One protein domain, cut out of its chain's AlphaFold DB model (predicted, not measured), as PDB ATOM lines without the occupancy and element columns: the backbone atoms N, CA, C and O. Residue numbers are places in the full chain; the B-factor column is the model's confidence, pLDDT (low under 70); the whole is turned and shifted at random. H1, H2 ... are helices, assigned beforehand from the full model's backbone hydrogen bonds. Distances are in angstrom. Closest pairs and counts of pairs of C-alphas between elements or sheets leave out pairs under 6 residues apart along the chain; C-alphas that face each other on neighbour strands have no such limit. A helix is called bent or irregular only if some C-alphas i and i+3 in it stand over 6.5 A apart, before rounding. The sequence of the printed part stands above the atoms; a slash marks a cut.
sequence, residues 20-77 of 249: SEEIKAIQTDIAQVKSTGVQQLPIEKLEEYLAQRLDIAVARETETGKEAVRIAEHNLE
ATOM      1  N   SER A  20     -11.284   6.936   7.732       73.75
ATOM      2  CA  SER A  20     -10.472   6.389   8.820       73.75
ATOM      3  C   SER A  20      -8.948   6.486   8.630       73.75
ATOM      4  O   SER A  20      -8.229   6.484   9.628       73.75
ATOM      5  N   GLU A  21      -8.431   6.557   7.405       78.12
ATOM      6  CA  GLU A  21      -7.003   6.720   7.094       78.12
ATOM      7  C   GLU A  21      -6.573   8.190   7.163       78.12
ATOM      8  O   GLU A  21      -5.553   8.479   7.788       78.12
ATOM      9  N   GLU A  22      -7.386   9.127   6.661       80.38
ATOM     10  CA  GLU A  22      -7.125  10.568   6.838       80.38
ATOM     11  C   GLU A  22      -7.192  10.974   8.318       80.38
ATOM     12  O   GLU A  22      -6.331  11.703   8.807       80.38
ATOM     13  N   ILE A  23      -8.145  10.428   9.086       81.12
ATOM     14  CA  ILE A  23      -8.218  10.663  10.538       81.12
ATOM     15  C   ILE A  23      -6.952  10.156  11.249       81.12
ATOM     16  O   ILE A  23      -6.447  10.821  12.156       81.12
ATOM     17  N   LYS A  24      -6.394   9.011  10.835       84.44
ATOM     18  CA  LYS A  24      -5.125   8.499  11.384       84.44
ATOM     19  C   LYS A  24      -3.930   9.374  11.007       84.44
ATOM     20  O   LYS A  24      -3.043   9.568  11.841       84.44
ATOM     21  N   ALA A  25      -3.901   9.909   9.789       83.25
ATOM     22  CA  ALA A  25      -2.862  10.842   9.360       83.25
ATOM     23  C   ALA A  25      -2.905  12.131  10.197       83.25
ATOM     24  O   ALA A  25      -1.886  12.542  10.741       83.25
ATOM     25  N   ILE A  26      -4.098  12.694  10.419       88.12
ATOM     26  CA  ILE A  26      -4.292  13.863  11.291       88.12
ATOM     27  C   ILE A  26      -3.809  13.573  12.720       88.12
ATOM     28  O   ILE A  26      -3.091  14.384  13.303       88.12
ATOM     29  N   GLN A  27      -4.144  12.409  13.286       87.12
ATOM     30  CA  GLN A  27      -3.670  12.014  14.620       87.12
ATOM     31  C   GLN A  27      -2.142  11.895  14.698       87.12
ATOM     32  O   GLN A  27      -1.545  12.275  15.706       87.12
ATOM     33  N   THR A  28      -1.515  11.385  13.639       89.62
ATOM     34  CA  THR A  28      -0.058  11.227  13.552       89.62
ATOM     35  C   THR A  28       0.635  12.586  13.482       89.62
ATOM     36  O   THR A  28       1.571  12.835  14.243       89.62
ATOM     37  N   ASP A  29       0.122  13.498  12.659       87.50
ATOM     38  CA  ASP A  29       0.684  14.839  12.495       87.50
ATOM     39  C   ASP A  29       0.544  15.662  13.787       87.50
ATOM     40  O   ASP A  29       1.489  16.330  14.212       87.50
ATOM     41  N   ILE A  30      -0.584  15.533  14.497       87.38
ATOM     42  CA  ILE A  30      -0.770  16.138  15.826       87.38
ATOM     43  C   ILE A  30       0.226  15.557  16.842       87.38
ATOM     44  O   ILE A  30       0.817  16.301  17.630       87.38
ATOM     45  N   ALA A  31       0.448  14.238  16.839       87.06
ATOM     46  CA  ALA A  31       1.415  13.598  17.732       87.06
ATOM     47  C   ALA A  31       2.860  14.049  17.449       87.06
ATOM     48  O   ALA A  31       3.651  14.204  18.381       87.06
ATOM     49  N   GLN A  32       3.193  14.311  16.184       87.69
ATOM     50  CA  GLN A  32       4.497  14.818  15.763       87.69
ATOM     51  C   GLN A  32       4.710  16.287  16.156       87.69
ATOM     52  O   GLN A  32       5.773  16.643  16.656       87.69
ATOM     53  N   VAL A  33       3.698  17.143  16.003       85.94
ATOM     54  CA  VAL A  33       3.765  18.538  16.476       85.94
ATOM     55  C   VAL A  33       3.868  18.601  18.006       85.94
ATOM     56  O   VAL A  33       4.532  19.469  18.568       85.94
ATOM     57  N   LYS A  34       3.270  17.635  18.707       84.94
ATOM     58  CA  LYS A  34       3.415  17.507  20.160       84.94
ATOM     59  C   LYS A  34       4.835  17.103  20.578       84.94
ATOM     60  O   LYS A  34       5.315  17.571  21.610       84.94
ATOM     61  N   SER A  35       5.520  16.252  19.808       86.38
ATOM     62  CA  SER A  35       6.880  15.793  20.137       86.38
ATOM     63  C   SER A  35       7.962  16.851  19.897       86.38
ATOM     64  O   SER A  35       9.014  16.790  20.528       86.38
ATOM     65  N   THR A  36       7.693  17.871  19.075       85.12
ATOM     66  CA  THR A  36       8.568  19.043  18.888       85.12
ATOM     67  C   THR A  36       8.430  20.105  19.988       85.12
ATOM     68  O   THR A  36       9.083  21.144  19.923       85.12
ATOM     69  N   GLY A  37       7.633  19.844  21.033       82.75
ATOM     70  CA  GLY A  37       7.529  20.698  22.223       82.75
ATOM     71  C   GLY A  37       6.487  21.817  22.124       82.75
ATOM     72  O   GLY A  37       6.383  22.636  23.038       82.75
ATOM     73  N   VAL A  38       5.689  21.848  21.054       81.50
ATOM     74  CA  VAL A  38       4.588  22.805  20.898       81.50
ATOM     75  C   VAL A  38       3.433  22.396  21.818       81.50
ATOM     76  O   VAL A  38       2.792  21.368  21.610       81.50
ATOM     77  N   GLN A  39       3.165  23.195  22.857       76.50
ATOM     78  CA  GLN A  39       2.079  22.935  23.820       76.50
ATOM     79  C   GLN A  39       0.762  23.649  23.481       76.50
ATOM     80  O   GLN A  39      -0.280  23.291  24.024       76.50
ATOM     81  N   GLN A  40       0.798  24.652  22.600       75.69
ATOM     82  CA  GLN A  40      -0.369  25.425  22.179       75.69
ATOM     83  C   GLN A  40      -0.352  25.571  20.659       75.69
ATOM     84  O   GLN A  40       0.639  26.032  20.095       75.69
ATOM     85  N   LEU A  41      -1.442  25.163  20.008       78.44
ATOM     86  CA  LEU A  41      -1.636  25.323  18.572       78.44
ATOM     87  C   LEU A  41      -2.687  26.423  18.349       78.44
ATOM     88  O   LEU A  41      -3.806  26.270  18.844       78.44
ATOM     89  N   PRO A  42      -2.353  27.519  17.643       84.81
ATOM     90  CA  PRO A  42      -3.331  28.537  17.278       84.81
ATOM     91  C   PRO A  42      -4.465  27.916  16.464       84.81
ATOM     92  O   PRO A  42      -4.209  27.110  15.564       84.81
ATOM     93  N   ILE A  43      -5.705  28.297  16.772       82.38
ATOM     94  CA  ILE A  43      -6.898  27.746  16.119       82.38
ATOM     95  C   ILE A  43      -6.848  28.039  14.617       82.38
ATOM     96  O   ILE A  43      -7.079  27.135  13.820       82.38
ATOM     97  N   GLU A  44      -6.399  29.235  14.228       86.12
ATOM     98  CA  GLU A  44      -6.287  29.639  12.823       86.12
ATOM     99  C   GLU A  44      -5.356  28.714  12.019       86.12
ATOM    100  O   GLU A  44      -5.608  28.424  10.851       86.12
ATOM    101  N   LYS A  45      -4.281  28.202  12.638       83.81
ATOM    102  CA  LYS A  45      -3.335  27.288  11.975       83.81
ATOM    103  C   LYS A  45      -3.889  25.874  11.834       83.81
ATOM    104  O   LYS A  45      -3.559  25.185  10.870       83.81
ATOM    105  N   LEU A  46      -4.723  25.444  12.779       83.50
ATOM    106  CA  LEU A  46      -5.426  24.169  12.689       83.50
ATOM    107  C   LEU A  46      -6.534  24.223  11.631       83.50
ATOM    108  O   LEU A  46      -6.686  23.271  10.873       83.50
ATOM    109  N   GLU A  47      -7.268  25.334  11.549       82.94
ATOM    110  CA  GLU A  47      -8.287  25.560  10.520       82.94
ATOM    111  C   GLU A  47      -7.678  25.562   9.113       82.94
ATOM    112  O   GLU A  47      -8.180  24.861   8.237       82.94
ATOM    113  N   GLU A  48      -6.553  26.259   8.913       87.69
ATOM    114  CA  GLU A  48      -5.815  26.278   7.640       87.69
ATOM    115  C   GLU A  48      -5.351  24.866   7.231       87.69
ATOM    116  O   GLU A  48      -5.531  24.442   6.088       87.69
ATOM    117  N   TYR A  49      -4.824  24.095   8.186       86.56
ATOM    118  CA  TYR A  49      -4.387  22.717   7.961       86.56
ATOM    119  C   TYR A  49      -5.548  21.765   7.623       86.56
ATOM    120  O   TYR A  49      -5.453  20.964   6.689       86.56
ATOM    121  N   LEU A  50      -6.657  21.844   8.367       87.50
ATOM    122  CA  LEU A  50      -7.836  21.008   8.133       87.50
ATOM    123  C   LEU A  50      -8.519  21.352   6.806       87.50
ATOM    124  O   LEU A  50      -8.924  20.436   6.093       87.50
ATOM    125  N   ALA A  51      -8.595  22.637   6.444       86.88
ATOM    126  CA  ALA A  51      -9.111  23.078   5.151       86.88
ATOM    127  C   ALA A  51      -8.270  22.517   3.993       86.88
ATOM    128  O   ALA A  51      -8.816  21.928   3.062       86.88
ATOM    129  N   GLN A  52      -6.938  22.589   4.095       86.81
ATOM    130  CA  GLN A  52      -6.038  22.031   3.083       86.81
ATOM    131  C   GLN A  52      -6.191  20.507   2.936       86.81
ATOM    132  O   GLN A  52      -6.228  19.986   1.820       86.81
ATOM    133  N   ARG A  53      -6.286  19.773   4.051       83.88
ATOM    134  CA  ARG A  53      -6.509  18.314   4.049       83.88
ATOM    135  C   ARG A  53      -7.862  17.944   3.439       83.88
ATOM    136  O   ARG A  53      -7.933  16.978   2.681       83.88
ATOM    137  N   LEU A  54      -8.910  18.713   3.740       83.62
ATOM    138  CA  LEU A  54     -10.248  18.516   3.185       83.62
ATOM    139  C   LEU A  54     -10.259  18.715   1.663       83.62
ATOM    140  O   LEU A  54     -10.775  17.855   0.955       83.62
ATOM    141  N   ASP A  55      -9.628  19.775   1.154       83.44
ATOM    142  CA  ASP A  55      -9.523  20.024  -0.291       83.44
ATOM    143  C   ASP A  55      -8.787  18.888  -1.019       83.44
ATOM    144  O   ASP A  55      -9.222  18.433  -2.081       83.44
ATOM    145  N   ILE A  56      -7.700  18.373  -0.431       80.88
ATOM    146  CA  ILE A  56      -6.953  17.227  -0.976       80.88
ATOM    147  C   ILE A  56      -7.825  15.965  -1.006       80.88
ATOM    148  O   ILE A  56      -7.815  15.240  -2.005       80.88
ATOM    149  N   ALA A  57      -8.576  15.694   0.066       76.06
ATOM    150  CA  ALA A  57      -9.461  14.535   0.149       76.06
ATOM    151  C   ALA A  57     -10.593  14.612  -0.891       76.06
ATOM    152  O   ALA A  57     -10.792  13.666  -1.652       76.06
ATOM    153  N   VAL A  58     -11.261  15.765  -1.007       78.69
ATOM    154  CA  VAL A  58     -12.353  15.997  -1.969       78.69
ATOM    155  C   VAL A  58     -11.865  15.889  -3.417       78.69
ATOM    156  O   VAL A  58     -12.521  15.259  -4.254       78.69
ATOM    157  N   ALA A  59     -10.696  16.453  -3.735       77.19
ATOM    158  CA  ALA A  59     -10.109  16.346  -5.069       77.19
ATOM    159  C   ALA A  59      -9.777  14.886  -5.434       77.19
ATOM    160  O   ALA A  59     -10.060  14.447  -6.551       77.19
ATOM    161  N   ARG A  60      -9.232  14.108  -4.489       72.12
ATOM    162  CA  ARG A  60      -8.904  12.686  -4.694       72.12
ATOM    163  C   ARG A  60     -10.139  11.802  -4.838       72.12
ATOM    164  O   ARG A  60     -10.144  10.928  -5.703       72.12
ATOM    165  N   GLU A  61     -11.187  12.028  -4.049       70.12
ATOM    166  CA  GLU A  61     -12.467  11.321  -4.202       70.12
ATOM    167  C   GLU A  61     -13.103  11.605  -5.569       70.12
ATOM    168  O   GLU A  61     -13.562  10.685  -6.248       70.12
ATOM    169  N   THR A  62     -13.050  12.864  -6.013       75.94
ATOM    170  CA  THR A  62     -13.561  13.285  -7.323       75.94
ATOM    171  C   THR A  62     -12.806  12.604  -8.471       75.94
ATOM    172  O   THR A  62     -13.433  12.078  -9.391       75.94
ATOM    173  N   GLU A  63     -11.472  12.564  -8.426       75.94
ATOM    174  CA  GLU A  63     -10.660  11.877  -9.442       75.94
ATOM    175  C   GLU A  63     -10.832  10.352  -9.406       75.94
ATOM    176  O   GLU A  63     -10.927   9.720 -10.458       75.94
ATOM    177  N   THR A  64     -10.976   9.755  -8.219       74.94
ATOM    178  CA  THR A  64     -11.257   8.315  -8.071       74.94
ATOM    179  C   THR A  64     -12.616   7.951  -8.672       74.94
ATOM    180  O   THR A  64     -12.737   6.945  -9.373       74.94
ATOM    181  N   GLY A  65     -13.638   8.790  -8.466       77.50
ATOM    182  CA  GLY A  65     -14.947   8.631  -9.101       77.50
ATOM    183  C   GLY A  65     -14.876   8.730 -10.628       77.50
ATOM    184  O   GLY A  65     -15.455   7.898 -11.325       77.50
ATOM    185  N   LYS A  66     -14.111   9.693 -11.162       81.94
ATOM    186  CA  LYS A  66     -13.874   9.822 -12.612       81.94
ATOM    187  C   LYS A  66     -13.131   8.618 -13.193       81.94
ATOM    188  O   LYS A  66     -13.473   8.172 -14.284       81.94
ATOM    189  N   GLU A  67     -12.136   8.082 -12.488       82.69
ATOM    190  CA  GLU A  67     -11.420   6.869 -12.898       82.69
ATOM    191  C   GLU A  67     -12.357   5.656 -12.935       82.69
ATOM    192  O   GLU A  67     -12.379   4.927 -13.923       82.69
ATOM    193  N   ALA A  68     -13.185   5.470 -11.903       82.38
ATOM    194  CA  ALA A  68     -14.154   4.378 -11.851       82.38
ATOM    195  C   ALA A  68     -15.163   4.442 -13.011       82.38
ATOM    196  O   ALA A  68     -15.458   3.415 -13.626       82.38
ATOM    197  N   VAL A  69     -15.644   5.643 -13.352       85.56
ATOM    198  CA  VAL A  69     -16.500   5.861 -14.530       85.56
ATOM    199  C   VAL A  69     -15.749   5.524 -15.816       85.56
ATOM    200  O   VAL A  69     -16.274   4.769 -16.628       85.56
ATOM    201  N   ARG A  70     -14.501   5.981 -15.974       87.06
ATOM    202  CA  ARG A  70     -13.686   5.694 -17.166       87.06
ATOM    203  C   ARG A  70     -13.436   4.196 -17.353       87.06
ATOM    204  O   ARG A  70     -13.515   3.692 -18.469       87.06
ATOM    205  N   ILE A  71     -13.168   3.468 -16.266       88.50
ATOM    206  CA  ILE A  71     -13.014   2.006 -16.284       88.50
ATOM    207  C   ILE A  71     -14.334   1.336 -16.678       88.50
ATOM    208  O   ILE A  71     -14.335   0.408 -17.487       88.50
ATOM    209  N   ALA A  72     -15.466   1.793 -16.136       86.69
ATOM    210  CA  ALA A  72     -16.780   1.257 -16.482       86.69
ATOM    211  C   ALA A  72     -17.134   1.503 -17.959       86.69
ATOM    212  O   ALA A  72     -17.603   0.586 -18.632       86.69
ATOM    213  N   GLU A  73     -16.864   2.704 -18.476       89.06
ATOM    214  CA  GLU A  73     -17.032   3.056 -19.889       89.06
ATOM    215  C   GLU A  73     -16.150   2.187 -20.785       89.06
ATOM    216  O   GLU A  73     -16.650   1.574 -21.727       89.06
ATOM    217  N   HIS A  74     -14.870   2.046 -20.437       90.06
ATOM    218  CA  HIS A  74     -13.944   1.193 -21.169       90.06
ATOM    219  C   HIS A  74     -14.410  -0.271 -21.201       90.06
ATOM    220  O   HIS A  74     -14.455  -0.893 -22.261       90.06
ATOM    221  N   ASN A  75     -14.830  -0.823 -20.061       88.50
ATOM    222  CA  ASN A  75     -15.353  -2.190 -19.989       88.50
ATOM    223  C   ASN A  75     -16.626  -2.365 -20.827       88.50
ATOM    224  O   ASN A  75     -16.821  -3.406 -21.454       88.50
ATOM    225  N   LEU A  76     -17.487  -1.348 -20.857       90.62
ATOM    226  CA  LEU A  76     -18.703  -1.341 -21.660       90.62
ATOM    227  C   LEU A  76     -18.376  -1.306 -23.159       90.62
ATOM    228  O   LEU A  76     -19.016  -2.015 -23.937       90.62
ATOM    229  N   GLU A  77     -17.371  -0.536 -23.576       91.00
ATOM    230  CA  GLU A  77     -16.867  -0.537 -24.954       91.00
ATOM    231  C   GLU A  77     -16.292  -1.898 -25.350       91.00
ATOM    232  O   GLU A  77     -16.687  -2.451 -26.379       91.00
TER     233      GLU A  77
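Overview. This is residues 20 to 77 of the 249 residues of an uncharacterized protein of Pandoraea commovens (UniProt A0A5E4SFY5). A long, nearly straight helix, H2, makes the length of a hook; the shorter helix H1 folds back loosely beside the first part of H2, and residues 58 to 77 of H2 stick out beyond as a bare arm. The printed part has 58 residues with two named helices, H1 then H2 along the chain, and no named strand; the class is all helix. The whole is extended, with a radius of gyration of the C-alphas of 17.3 A, and the C-alphas span 57 by 19 by 14 A, a rod.

Arrangement. H2, residues 43 to 77, is the longest helix, and its residues 58 to 77 stand free. H1, residues 20 to 35, and H2 are near each other, with 8 pairs of C-alphas within 10 A. No pair is within 8 A, but only just: the closest C-alphas of the two helices are 8.1 A apart. From C-alpha 20 to C-alpha 35 x, y and z increase, whereas from C-alpha 43 to C-alpha 77 x, y and z decrease. In H1 and H2 every O i to N i+4 pair is within hydrogen-bond range.

Along the chain. H2 has 35 residues and runs 50.9 A from C-alpha 43 at (-6.898, 27.746, 16.119) to C-alpha 77 at (-16.867, -0.537, -24.954). H1 has 16 residues and runs 22.8 A, beginning with C-alpha 20 at (-10.472, 6.389, 8.820). Neither helix is bent.

Size, cuts and confidence. The two C-alphas farthest apart are those of Gln 39 and Glu 77, at 57.3 A. Without residues 58 to 77 the body has 38 residues and spans 28 by 21 by 10 A. The link from H1 to H2, 7 residues, is short. The printed part has no cut. The mean pLDDT of the printed part is 83.2, and no printed residue is under 70.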